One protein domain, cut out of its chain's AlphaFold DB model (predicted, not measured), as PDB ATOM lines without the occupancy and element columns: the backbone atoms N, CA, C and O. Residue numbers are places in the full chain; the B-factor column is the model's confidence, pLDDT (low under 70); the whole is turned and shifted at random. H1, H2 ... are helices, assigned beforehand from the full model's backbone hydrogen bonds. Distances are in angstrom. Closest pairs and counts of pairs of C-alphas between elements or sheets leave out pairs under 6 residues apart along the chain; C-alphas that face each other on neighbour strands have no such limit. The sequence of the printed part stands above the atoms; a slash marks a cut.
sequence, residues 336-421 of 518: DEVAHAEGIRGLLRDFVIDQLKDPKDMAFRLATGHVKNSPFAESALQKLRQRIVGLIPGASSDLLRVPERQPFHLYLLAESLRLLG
ATOM      1  N   ASP A 336      35.104  21.403  25.433       82.56
ATOM      2  CA  ASP A 336      34.943  22.607  24.616       82.56
ATOM      3  C   ASP A 336      36.150  23.542  24.767       82.56
ATOM      4  O   ASP A 336      36.639  24.092  23.781       82.56
ATOM      5  N   GLU A 337      36.687  23.652  25.986       82.81
ATOM      6  CA  GLU A 337      37.920  24.392  26.285       82.81
ATOM      7  C   GLU A 337      39.114  23.778  25.550       82.81
ATOM      8  O   GLU A 337      39.858  24.479  24.859       82.81
ATOM      9  N   VAL A 338      39.250  22.449  25.633       81.88
ATOM     10  CA  VAL A 338      40.293  21.705  24.919       81.88
ATOM     11  C   VAL A 338      40.129  21.875  23.410       81.88
ATOM     12  O   VAL A 338      41.102  22.174  22.724       81.88
ATOM     13  N   ALA A 339      38.911  21.745  22.876       85.69
ATOM     14  CA  ALA A 339      38.650  21.904  21.446       85.69
ATOM     15  C   ALA A 339      38.994  23.315  20.940       85.69
ATOM     16  O   ALA A 339      39.571  23.454  19.857       85.69
ATOM     17  N   HIS A 340      38.687  24.356  21.717       91.38
ATOM     18  CA  HIS A 340      39.029  25.738  21.375       91.38
ATOM     19  C   HIS A 340      40.547  25.971  21.391       91.38
ATOM     20  O   HIS A 340      41.101  26.505  20.424       91.38
ATOM     21  N   ALA A 341      41.242  25.502  22.435       87.44
ATOM     22  CA  ALA A 341      42.701  25.587  22.541       87.44
ATOM     23  C   ALA A 341      43.410  24.846  21.393       87.44
ATOM     24  O   ALA A 341      44.305  25.389  20.738       87.44
ATOM     25  N   GLU A 342      42.964  23.623  21.102       85.69
ATOM     26  CA  GLU A 342      43.450  22.794  19.997       85.69
ATOM     27  C   GLU A 342      43.185  23.435  18.632       85.69
ATOM     28  O   GLU A 342      44.062  23.438  17.764       85.69
ATOM     29  N   GLY A 343      42.012  24.046  18.453       90.94
ATOM     30  CA  GLY A 343      41.669  24.796  17.249       90.94
ATOM     31  C   GLY A 343      42.636  25.954  17.007       90.94
ATOM     32  O   GLY A 343      43.196  26.076  15.914       90.94
ATOM     33  N   ILE A 344      42.899  26.771  18.033       91.38
ATOM     34  CA  ILE A 344      43.870  27.873  17.948       91.38
ATOM     35  C   ILE A 344      45.265  27.325  17.634       91.38
ATOM     36  O   ILE A 344      45.924  27.817  16.713       91.38
ATOM     37  N   ARG A 345      45.706  26.282  18.348       88.81
ATOM     38  CA  ARG A 345      47.016  25.652  18.133       88.81
ATOM     39  C   ARG A 345      47.170  25.144  16.701       88.81
ATOM     40  O   ARG A 345      48.199  25.404  16.076       88.81
ATOM     41  N   GLY A 346      46.152  24.469  16.171       87.56
ATOM     42  CA  GLY A 346      46.115  23.987  14.792       87.56
ATOM     43  C   GLY A 346      46.249  25.127  13.784       87.56
ATOM     44  O   GLY A 346      47.131  25.084  12.928       87.56
ATOM     45  N   LEU A 347      45.458  26.196  13.937       93.81
ATOM     46  CA  LEU A 347      45.534  27.376  13.067       93.81
ATOM     47  C   LEU A 347      46.922  28.028  13.074       93.81
ATOM     48  O   LEU A 347      47.427  28.392  12.011       93.81
ATOM     49  N   LEU A 348      47.531  28.180  14.255       91.88
ATOM     50  CA  LEU A 348      48.868  28.759  14.406       91.88
ATOM     51  C   LEU A 348      49.937  27.870  13.767       91.88
ATOM     52  O   LEU A 348      50.784  28.369  13.027       91.88
ATOM     53  N   ARG A 349      49.886  26.561  14.024       85.75
ATOM     54  CA  ARG A 349      50.825  25.589  13.459       85.75
ATOM     55  C   ARG A 349      50.759  25.592  11.936       85.75
ATOM     56  O   ARG A 349      51.790  25.765  11.290       85.75
ATOM     57  N   ASP A 350      49.562  25.438  11.378       87.81
ATOM     58  CA  ASP A 350      49.359  25.376   9.930       87.81
ATOM     59  C   ASP A 350      49.792  26.696   9.276       87.81
ATOM     60  O   ASP A 350      50.506  26.693   8.282       87.81
ATOM     61  N   PHE A 351      49.471  27.839   9.894       92.94
ATOM     62  CA  PHE A 351      49.942  29.143   9.429       92.94
ATOM     63  C   PHE A 351      51.470  29.249   9.398       92.94
ATOM     64  O   PHE A 351      52.031  29.746   8.423       92.94
ATOM     65  N   VAL A 352      52.158  28.796  10.449       89.69
ATOM     66  CA  VAL A 352      53.624  28.843  10.517       89.69
ATOM     67  C   VAL A 352      54.247  27.957   9.438       89.69
ATOM     68  O   VAL A 352      55.175  28.405   8.770       89.69
ATOM     69  N   ILE A 353      53.725  26.745   9.230       85.62
ATOM     70  CA  ILE A 353      54.192  25.832   8.173       85.62
ATOM     71  C   ILE A 353      53.937  26.433   6.783       85.62
ATOM     72  O   ILE A 353      54.829  26.427   5.939       85.62
ATOM     73  N   ASP A 354      52.755  27.008   6.557       87.25
ATOM     74  CA  ASP A 354      52.376  27.590   5.265       87.25
ATOM     75  C   ASP A 354      53.196  28.841   4.922       87.25
ATOM     76  O   ASP A 354      53.556  29.069   3.765       87.25
ATOM     77  N   GLN A 355      53.458  29.697   5.914       89.88
ATOM     78  CA  GLN A 355      54.171  30.959   5.699       89.88
ATOM     79  C   GLN A 355      55.694  30.793   5.706       89.88
ATOM     80  O   GLN A 355      56.395  31.610   5.098       89.88
ATOM     81  N   LEU A 356      56.229  29.767   6.376       86.12
ATOM     82  CA  LEU A 356      57.668  29.549   6.506       86.12
ATOM     83  C   LEU A 356      58.096  28.282   5.763       86.12
ATOM     84  O   LEU A 356      57.797  27.171   6.177       86.12
ATOM     85  N   LYS A 357      58.902  28.448   4.709       72.56
ATOM     86  CA  LYS A 357      59.461  27.322   3.934       72.56
ATOM     87  C   LYS A 357      60.248  26.321   4.790       72.56
ATOM     88  O   LYS A 357      60.180  25.126   4.540       72.56
ATOM     89  N   ASP A 358      61.024  26.822   5.750       81.31
ATOM     90  CA  ASP A 358      61.741  26.010   6.734       81.31
ATOM     91  C   ASP A 358      61.634  26.678   8.117       81.31
ATOM     92  O   ASP A 358      62.356  27.642   8.409       81.31
ATOM     93  N   PRO A 359      60.724  26.193   8.979       81.19
ATOM     94  CA  PRO A 359      60.571  26.706  10.336       81.19
ATOM     95  C   PRO A 359      61.842  26.579  11.189       81.19
ATOM     96  O   PRO A 359      62.050  27.402  12.080       81.19
ATOM     97  N   LYS A 360      62.718  25.596  10.925       76.19
ATOM     98  CA  LYS A 360      63.962  25.410  11.691       76.19
ATOM     99  C   LYS A 360      64.991  26.460  11.322       76.19
ATOM    100  O   LYS A 360      65.570  27.067  12.219       76.19
ATOM    101  N   ASP A 361      65.196  26.688  10.026       81.19
ATOM    102  CA  ASP A 361      66.066  27.769   9.551       81.19
ATOM    103  C   ASP A 361      65.598  29.114  10.116       81.19
ATOM    104  O   ASP A 361      66.387  29.852  10.709       81.19
ATOM    105  N   MET A 362      64.293  29.397  10.029       84.44
ATOM    106  CA  MET A 362      63.733  30.631  10.579       84.44
ATOM    107  C   MET A 362      63.951  30.738  12.095       84.44
ATOM    108  O   MET A 362      64.341  31.803  12.573       84.44
ATOM    109  N   ALA A 363      63.769  29.649  12.849       79.19
ATOM    110  CA  ALA A 363      64.030  29.627  14.288       79.19
ATOM    111  C   ALA A 363      65.508  29.915  14.614       79.19
ATOM    112  O   ALA A 363      65.790  30.735  15.489       79.19
ATOM    113  N   PHE A 364      66.460  29.322  13.881       79.12
ATOM    114  CA  PHE A 364      67.889  29.617  14.058       79.12
ATOM    115  C   PHE A 364      68.227  31.066  13.702       79.12
ATOM    116  O   PHE A 364      68.983  31.721  14.423       79.12
ATOM    117  N   ARG A 365      67.650  31.601  12.624       76.56
ATOM    118  CA  ARG A 365      67.832  33.005  12.228       76.56
ATOM    119  C   ARG A 365      67.257  33.970  13.258       76.56
ATOM    120  O   ARG A 365      67.878  34.996  13.527       76.56
ATOM    121  N   LEU A 366      66.110  33.641  13.851       78.44
ATOM    122  CA  LEU A 366      65.513  34.410  14.939       78.44
ATOM    123  C   LEU A 366      66.418  34.387  16.180       78.44
ATOM    124  O   LEU A 366      66.781  35.447  16.683       78.44
ATOM    125  N   ALA A 367      66.857  33.201  16.614       76.56
ATOM    126  CA  ALA A 367      67.720  33.026  17.786       76.56
ATOM    127  C   ALA A 367      69.086  33.721  17.646       76.56
ATOM    128  O   ALA A 367      69.666  34.173  18.629       76.56
ATOM    129  N   THR A 368      69.597  33.835  16.419       81.00
ATOM    130  CA  THR A 368      70.865  34.516  16.108       81.00
ATOM    131  C   THR A 368      70.701  36.010  15.804       81.00
ATOM    132  O   THR A 368      71.669  36.664  15.425       81.00
ATOM    133  N   GLY A 369      69.495  36.574  15.961       82.62
ATOM    134  CA  GLY A 369      69.235  38.006  15.772       82.62
ATOM    135  C   GLY A 369      69.211  38.474  14.310       82.62
ATOM    136  O   GLY A 369      69.251  39.674  14.038       82.62
ATOM    137  N   HIS A 370      69.125  37.552  13.347       82.88
ATOM    138  CA  HIS A 370      69.068  37.864  11.913       82.88
ATOM    139  C   HIS A 370      67.656  38.221  11.414       82.88
ATOM    140  O   HIS A 370      67.486  38.575  10.245       82.88
ATOM    141  N   VAL A 371      66.641  38.145  12.278       83.88
ATOM    142  CA  VAL A 371      65.255  38.537  11.990       83.88
ATOM    143  C   VAL A 371      64.965  39.855  12.708       83.88
ATOM    144  O   VAL A 371      64.862  39.889  13.927       83.88
ATOM    145  N   LYS A 372      64.868  40.954  11.949       84.50
ATOM    146  CA  LYS A 372      64.662  42.313  12.498       84.50
ATOM    147  C   LYS A 372      63.198  42.750  12.551       84.50
ATOM    148  O   LYS A 372      62.861  43.654  13.298       84.50
ATOM    149  N   ASN A 373      62.358  42.132  11.728       86.94
ATOM    150  CA  ASN A 373      60.931  42.417  11.605       86.94
ATOM    151  C   ASN A 373      60.167  41.093  11.549       86.94
ATOM    152  O   ASN A 373      60.770  40.059  11.254       86.94
ATOM    153  N   SER A 374      58.851  41.140  11.777       87.12
ATOM    154  CA  SER A 374      57.978  39.971  11.615       87.12
ATOM    155  C   SER A 374      58.233  39.281  10.265       87.12
ATOM    156  O   SER A 374      58.204  39.956   9.231       87.12
ATOM    157  N   PRO A 375      58.470  37.955  10.238       88.12
ATOM    158  CA  PRO A 375      58.630  37.209   8.992       88.12
ATOM    159  C   PRO A 375      57.288  36.977   8.271       88.12
ATOM    160  O   PRO A 375      57.266  36.400   7.187       88.12
ATOM    161  N   PHE A 376      56.174  37.418   8.861       93.00
ATOM    162  CA  PHE A 376      54.825  37.220   8.348       93.00
ATOM    163  C   PHE A 376      54.272  38.512   7.749       93.00
ATOM    164  O   PHE A 376      54.363  39.580   8.357       93.00
ATOM    165  N   ALA A 377      53.653  38.408   6.573       92.94
ATOM    166  CA  ALA A 377      52.974  39.536   5.949       92.94
ATOM    167  C   ALA A 377      51.709  39.925   6.734       92.94
ATOM    168  O   ALA A 377      50.952  39.056   7.168       92.94
ATOM    169  N   GLU A 378      51.419  41.226   6.840       93.06
ATOM    170  CA  GLU A 378      50.256  41.714   7.601       93.06
ATOM    171  C   GLU A 378      48.926  41.165   7.061       93.06
ATOM    172  O   GLU A 378      48.036  40.801   7.822       93.06
ATOM    173  N   SER A 379      48.803  41.005   5.741       94.62
ATOM    174  CA  SER A 379      47.617  40.401   5.122       94.62
ATOM    175  C   SER A 379      47.434  38.925   5.491       94.62
ATOM    176  O   SER A 379      46.302  38.446   5.564       94.62
ATOM    177  N   ALA A 380      48.526  38.199   5.741       94.31
ATOM    178  CA  ALA A 380      48.488  36.815   6.193       94.31
ATOM    179  C   ALA A 380      48.097  36.745   7.678       94.31
ATOM    180  O   ALA A 380      47.219  35.961   8.039       94.31
ATOM    181  N   LEU A 381      48.665  37.623   8.511       94.12
ATOM    182  CA  LEU A 381      48.283  37.763   9.919       94.12
ATOM    183  C   LEU A 381      46.803  38.135  10.067       94.12
ATOM    184  O   LEU A 381      46.104  37.553  10.892       94.12
ATOM    185  N   GLN A 382      46.286  39.030   9.223       93.94
ATOM    186  CA  GLN A 382      44.875  39.405   9.259       93.94
ATOM    187  C   GLN A 382      43.946  38.231   8.929       93.94
ATOM    188  O   GLN A 382      42.934  38.038   9.601       93.94
ATOM    189  N   LYS A 383      44.305  37.405   7.939       94.75
ATOM    190  CA  LYS A 383      43.556  36.178   7.618       94.75
ATOM    191  C   LYS A 383      43.592  35.175   8.767       94.75
ATOM    192  O   LYS A 383      42.574  34.559   9.065       94.75
ATOM    193  N   LEU A 384      44.742  35.020   9.422       95.62
ATOM    194  CA  LEU A 384      44.867  34.163  10.598       95.62
ATOM    195  C   LEU A 384      43.942  34.632  11.725       95.62
ATOM    196  O   LEU A 384      43.182  33.828  12.255       95.62
ATOM    197  N   ARG A 385      43.932  35.936  12.031       94.88
ATOM    198  CA  ARG A 385      43.029  36.517  13.038       94.88
ATOM    199  C   ARG A 385      41.557  36.256  12.705       94.88
ATOM    200  O   ARG A 385      40.803  35.860  13.584       94.88
ATOM    201  N   GLN A 386      41.156  36.396  11.439       95.06
ATOM    202  CA  GLN A 386      39.797  36.062  10.990       95.06
ATOM    203  C   GLN A 386      39.459  34.574  11.164       95.06
ATOM    204  O   GLN A 386      38.340  34.244  11.546       95.06
ATOM    205  N   ARG A 387      40.418  33.670  10.922       95.44
ATOM    206  CA  ARG A 387      40.229  32.232  11.179       95.44
ATOM    207  C   ARG A 387      40.059  31.944  12.671       95.44
ATOM    208  O   ARG A 387      39.208  31.137  13.012       95.44
ATOM    209  N   ILE A 388      40.813  32.627  13.536       95.12
ATOM    210  CA  ILE A 388      40.679  32.502  14.997       95.12
ATOM    211  C   ILE A 388      39.305  33.004  15.459       95.12
ATOM    212  O   ILE A 388      38.649  32.324  16.239       95.12
ATOM    213  N   VAL A 389      38.820  34.135  14.930       95.81
ATOM    214  CA  VAL A 389      37.444  34.617  15.176       95.81
ATOM    215  C   VAL A 389      36.410  33.553  14.799       95.81
ATOM    216  O   VAL A 389      35.440  33.364  15.521       95.81
ATOM    217  N   GLY A 390      36.636  32.814  13.710       94.25
ATOM    218  CA  GLY A 390      35.757  31.726  13.272       94.25
ATOM    219  C   GLY A 390      35.674  30.523  14.220       94.25
ATOM    220  O   GLY A 390      34.767  29.713  14.058       94.25
ATOM    221  N   LEU A 391      36.581  30.401  15.198       93.88
ATOM    222  CA  LEU A 391      36.499  29.379  16.249       93.88
ATOM    223  C   LEU A 391      35.553  29.778  17.388       93.88
ATOM    224  O   LEU A 391      35.134  28.921  18.160       93.88
ATOM    225  N   ILE A 392      35.206  31.063  17.500       93.88
ATOM    226  CA  ILE A 392      34.399  31.589  18.600       93.88
ATOM    227  C   ILE A 392      32.906  31.517  18.217       93.88
ATOM    228  O   ILE A 392      32.494  32.109  17.211       93.88
ATOM    229  N   PRO A 393      32.053  30.823  18.998       88.12
ATOM    230  CA  PRO A 393      30.625  30.726  18.705       88.12
ATOM    231  C   PRO A 393      29.936  32.097  18.715       88.12
ATOM    232  O   PRO A 393      30.037  32.847  19.681       88.12
ATOM    233  N   GLY A 394      29.206  32.420  17.643       84.81
ATOM    234  CA  GLY A 394      28.470  33.687  17.529       84.81
ATOM    235  C   GLY A 394      29.351  34.928  17.340       84.81
ATOM    236  O   GLY A 394      28.879  36.045  17.544       84.81
ATOM    237  N   ALA A 395      30.618  34.749  16.963       83.56
ATOM    238  CA  ALA A 395      31.577  35.839  16.872       83.56
ATOM    239  C   ALA A 395      31.218  36.916  15.836       83.56
ATOM    240  O   ALA A 395      30.816  36.626  14.707       83.56
ATOM    241  N   SER A 396      31.453  38.174  16.220       86.25
ATOM    242  CA  SER A 396      31.423  39.336  15.327       86.25
ATOM    243  C   SER A 396      32.825  39.645  14.798       86.25
ATOM    244  O   SER A 396      33.830  39.430  15.480       86.25
ATOM    245  N   SER A 397      32.906  40.249  13.608       83.88
ATOM    246  CA  SER A 397      34.145  40.868  13.118       83.88
ATOM    247  C   SER A 397      34.676  41.961  14.052       83.88
ATOM    248  O   SER A 397      35.867  42.266  14.012       83.88
ATOM    249  N   ASP A 398      33.822  42.516  14.916       90.25
ATOM    250  CA  ASP A 398      34.183  43.550  15.891       90.25
ATOM    251  C   ASP A 398      35.172  43.062  16.955       90.25
ATOM    252  O   ASP A 398      35.852  43.883  17.571       90.25
ATOM    253  N   LEU A 399      35.336  41.743  17.130       93.50
ATOM    254  CA  LEU A 399      36.384  41.183  17.991       93.50
ATOM    255  C   LEU A 399      37.794  41.562  17.515       93.50
ATOM    256  O   LEU A 399      38.733  41.582  18.311       93.50
ATOM    257  N   LEU A 400      37.948  41.904  16.230       94.62
ATOM    258  CA  LEU A 400      39.209  42.391  15.666       94.62
ATOM    259  C   LEU A 400      39.432  43.895  15.870       94.62
ATOM    260  O   LEU A 400      40.431  44.434  15.393       94.62
ATOM    261  N   ARG A 401      38.532  44.594  16.565       93.88
ATOM    262  CA  ARG A 401      38.751  45.991  16.934       93.88
ATOM    263  C   ARG A 401      39.883  46.078  17.955       93.88
ATOM    264  O   ARG A 401      39.862  45.407  18.983       93.88
ATOM    265  N   VAL A 402      40.848  46.946  17.686       93.31
ATOM    266  CA  VAL A 402      41.888  47.313  18.650       93.31
ATOM    267  C   VAL A 402      41.389  48.535  19.432       93.31
ATOM    268  O   VAL A 402      41.071  49.543  18.793       93.31
ATOM    269  N   PRO A 403      41.252  48.461  20.771       89.19
ATOM    270  CA  PRO A 403      40.884  49.614  21.592       89.19
ATOM    271  C   PRO A 403      41.873  50.772  21.439       89.19
ATOM    272  O   PRO A 403      43.046  50.576  21.110       89.19
ATOM    273  N   GLU A 404      41.413  51.994  21.691       87.62
ATOM    274  CA  GLU A 404      42.284  53.164  21.611       87.62
ATOM    275  C   GLU A 404      43.441  53.045  22.618       87.62
ATOM    276  O   GLU A 404      43.243  52.634  23.757       87.62
ATOM    277  N   ARG A 405      44.658  53.422  22.202       84.69
ATOM    278  CA  ARG A 405      45.889  53.358  23.023       84.69
ATOM    279  C   ARG A 405      46.322  51.938  23.424       84.69
ATOM    280  O   ARG A 405      47.239  51.804  24.230       84.69
ATOM    281  N   GLN A 406      45.738  50.900  22.826       87.81
ATOM    282  CA  GLN A 406      46.149  49.510  23.020       87.81
ATOM    283  C   GLN A 406      46.818  48.941  21.759       87.81
ATOM    284  O   GLN A 406      46.402  49.259  20.647       87.81
ATOM    285  N   PRO A 407      47.850  48.086  21.888       86.50
ATOM    286  CA  PRO A 407      48.477  47.421  20.745       86.50
ATOM    287  C   PRO A 407      47.876  46.033  20.447       86.50
ATOM    288  O   PRO A 407      48.317  45.355  19.518       86.50
ATOM    289  N   PHE A 408      46.892  45.584  21.235       88.75
ATOM    290  CA  PHE A 408      46.372  44.216  21.216       88.75
ATOM    291  C   PHE A 408      44.885  44.147  20.840       88.75
ATOM    292  O   PHE A 408      44.108  45.060  21.106       88.75
ATOM    293  N   HIS A 409      44.472  43.009  20.273       92.88
ATOM    294  CA  HIS A 409      43.070  42.702  19.975       92.88
ATOM    295  C   HIS A 409      42.366  42.211  21.253       92.88
ATOM    296  O   HIS A 409      42.078  41.022  21.390       92.88
ATOM    297  N   LEU A 410      42.159  43.115  22.218       93.00
ATOM    298  CA  LEU A 410      41.696  42.762  23.568       93.00
ATOM    299  C   LEU A 410      40.333  42.054  23.574       93.00
ATOM    300  O   LEU A 410      40.162  41.112  24.334       93.00
ATOM    301  N   TYR A 411      39.405  42.426  22.686       94.44
ATOM    302  CA  TYR A 411      38.098  41.761  22.573       94.44
ATOM    303  C   TYR A 411      38.204  40.311  22.089       94.44
ATOM    304  O   TYR A 411      37.546  39.433  22.639       94.44
ATOM    305  N   LEU A 412      39.066  40.038  21.104       94.94
ATOM    306  CA  LEU A 412      39.341  38.671  20.661       94.94
ATOM    307  C   LEU A 412      39.978  37.835  21.778       94.94
ATOM    308  O   LEU A 412      39.594  36.685  21.980       94.94
ATOM    309  N   LEU A 413      40.950  38.413  22.492       92.69
ATOM    310  CA  LEU A 413      41.609  37.746  23.615       92.69
ATOM    311  C   LEU A 413      40.613  37.438  24.736       92.69
ATOM    312  O   LEU A 413      40.577  36.305  25.199       92.69
ATOM    313  N   ALA A 414      39.776  38.405  25.114       91.81
ATOM    314  CA  ALA A 414      38.778  38.248  26.167       91.81
ATOM    315  C   ALA A 414      37.778  37.132  25.848       91.81
ATOM    316  O   ALA A 414      37.585  36.237  26.661       91.81
ATOM    317  N   GLU A 415      37.199  37.109  24.643       93.75
ATOM    318  CA  GLU A 415      36.270  36.035  24.268       93.75
ATOM    319  C   GLU A 415      36.954  34.667  24.185       93.75
ATOM    320  O   GLU A 415      36.376  33.658  24.589       93.75
ATOM    321  N   SER A 416      38.202  34.619  23.712       93.00
ATOM    322  CA  SER A 416      38.971  33.376  23.714       93.00
ATOM    323  C   SER A 416      39.240  32.877  25.135       93.00
ATOM    324  O   SER A 416      39.083  31.690  25.395       93.00
ATOM    325  N   LEU A 417      39.634  33.759  26.053       88.12
ATOM    326  CA  LEU A 417      39.893  33.424  27.454       88.12
ATOM    327  C   LEU A 417      38.610  33.016  28.186       88.12
ATOM    328  O   LEU A 417      38.621  32.043  28.935       88.12
ATOM    329  N   ARG A 418      37.483  33.667  27.882       88.81
ATOM    330  CA  ARG A 418      36.162  33.273  28.381       88.81
ATOM    331  C   ARG A 418      35.805  31.843  27.974       88.81
ATOM    332  O   ARG A 418      35.300  31.092  28.801       88.81
ATOM    333  N   LEU A 419      36.073  31.457  26.721       89.44
ATOM    334  CA  LEU A 419      35.865  30.080  26.248       89.44
ATOM    335  C   LEU A 419      36.827  29.080  26.884       89.44
ATOM    336  O   LEU A 419      36.445  27.932  27.053       89.44
ATOM    337  N   LEU A 420      38.040  29.511  27.239       84.81
ATOM    338  CA  LEU A 420      39.003  28.715  28.009       84.81
ATOM    339  C   LEU A 420      38.664  28.677  29.511       84.81
ATOM    340  O   LEU A 420      39.362  28.024  30.285       84.81
ATOM    341  N   GLY A 421      37.612  29.395  29.916       76.19
ATOM    342  CA  GLY A 421      37.192  29.564  31.300       76.19
ATOM    343  C   GLY A 421      38.296  30.121  32.197       76.19
ATOM    344  O   GLY A 421      38.384  29.750  33.372       76.19
TER     345      GLY A 421
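This is residues 336 to 421 of the 518 residues of the protein "GlyQS protein" of Symbiodinium sp. CCMP2592 (UniProt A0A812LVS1). Long helix H1 runs beside the shorter H3; at one end H5, with small H4, bridges H1 and H3's end, and H2 lies off H1's other end. The printed part has 86 residues, all helix in class, H1 to H5, no named strand. It is only just loose, close to compact: radius of gyration of the C-alphas 14.7 A, spans 40 by 32 by 21 A.

H1, residues 336 to 355, is 28.2 A long from C-alpha 336 at (34.943, 22.607, 24.616). H3 is 378 to 389, 16.5 A; H2 359 to 367, 12.1 A; H4 397 to 400, 5.9 A; H5 410 to 419, 14.2 A, ending at (35.865, 30.080, 26.248).

H1, by residues 344 to 351 alone, touches H3, by 384 to 388 alone, at a shallow tilt of 18 degrees, opposite ways; C-alphas 344 and 388 are closest, 6.3 A. H1, by 336 to 340 alone, touches H5; C-alphas 337 and 419 are closest, 6.0 A. H4 touches H5, closest C-alphas 399 and 412, 4.7 A. H2 touches no helix. H1, H2, H3 and H5 have every O i to N i+4 pair within hydrogen-bond range; H4 is too short for one.

The farthest C-alphas, 368 and 394, are 42.4 A apart. The printed part has no cut or long link; no printed residue is under 70 in pLDDT.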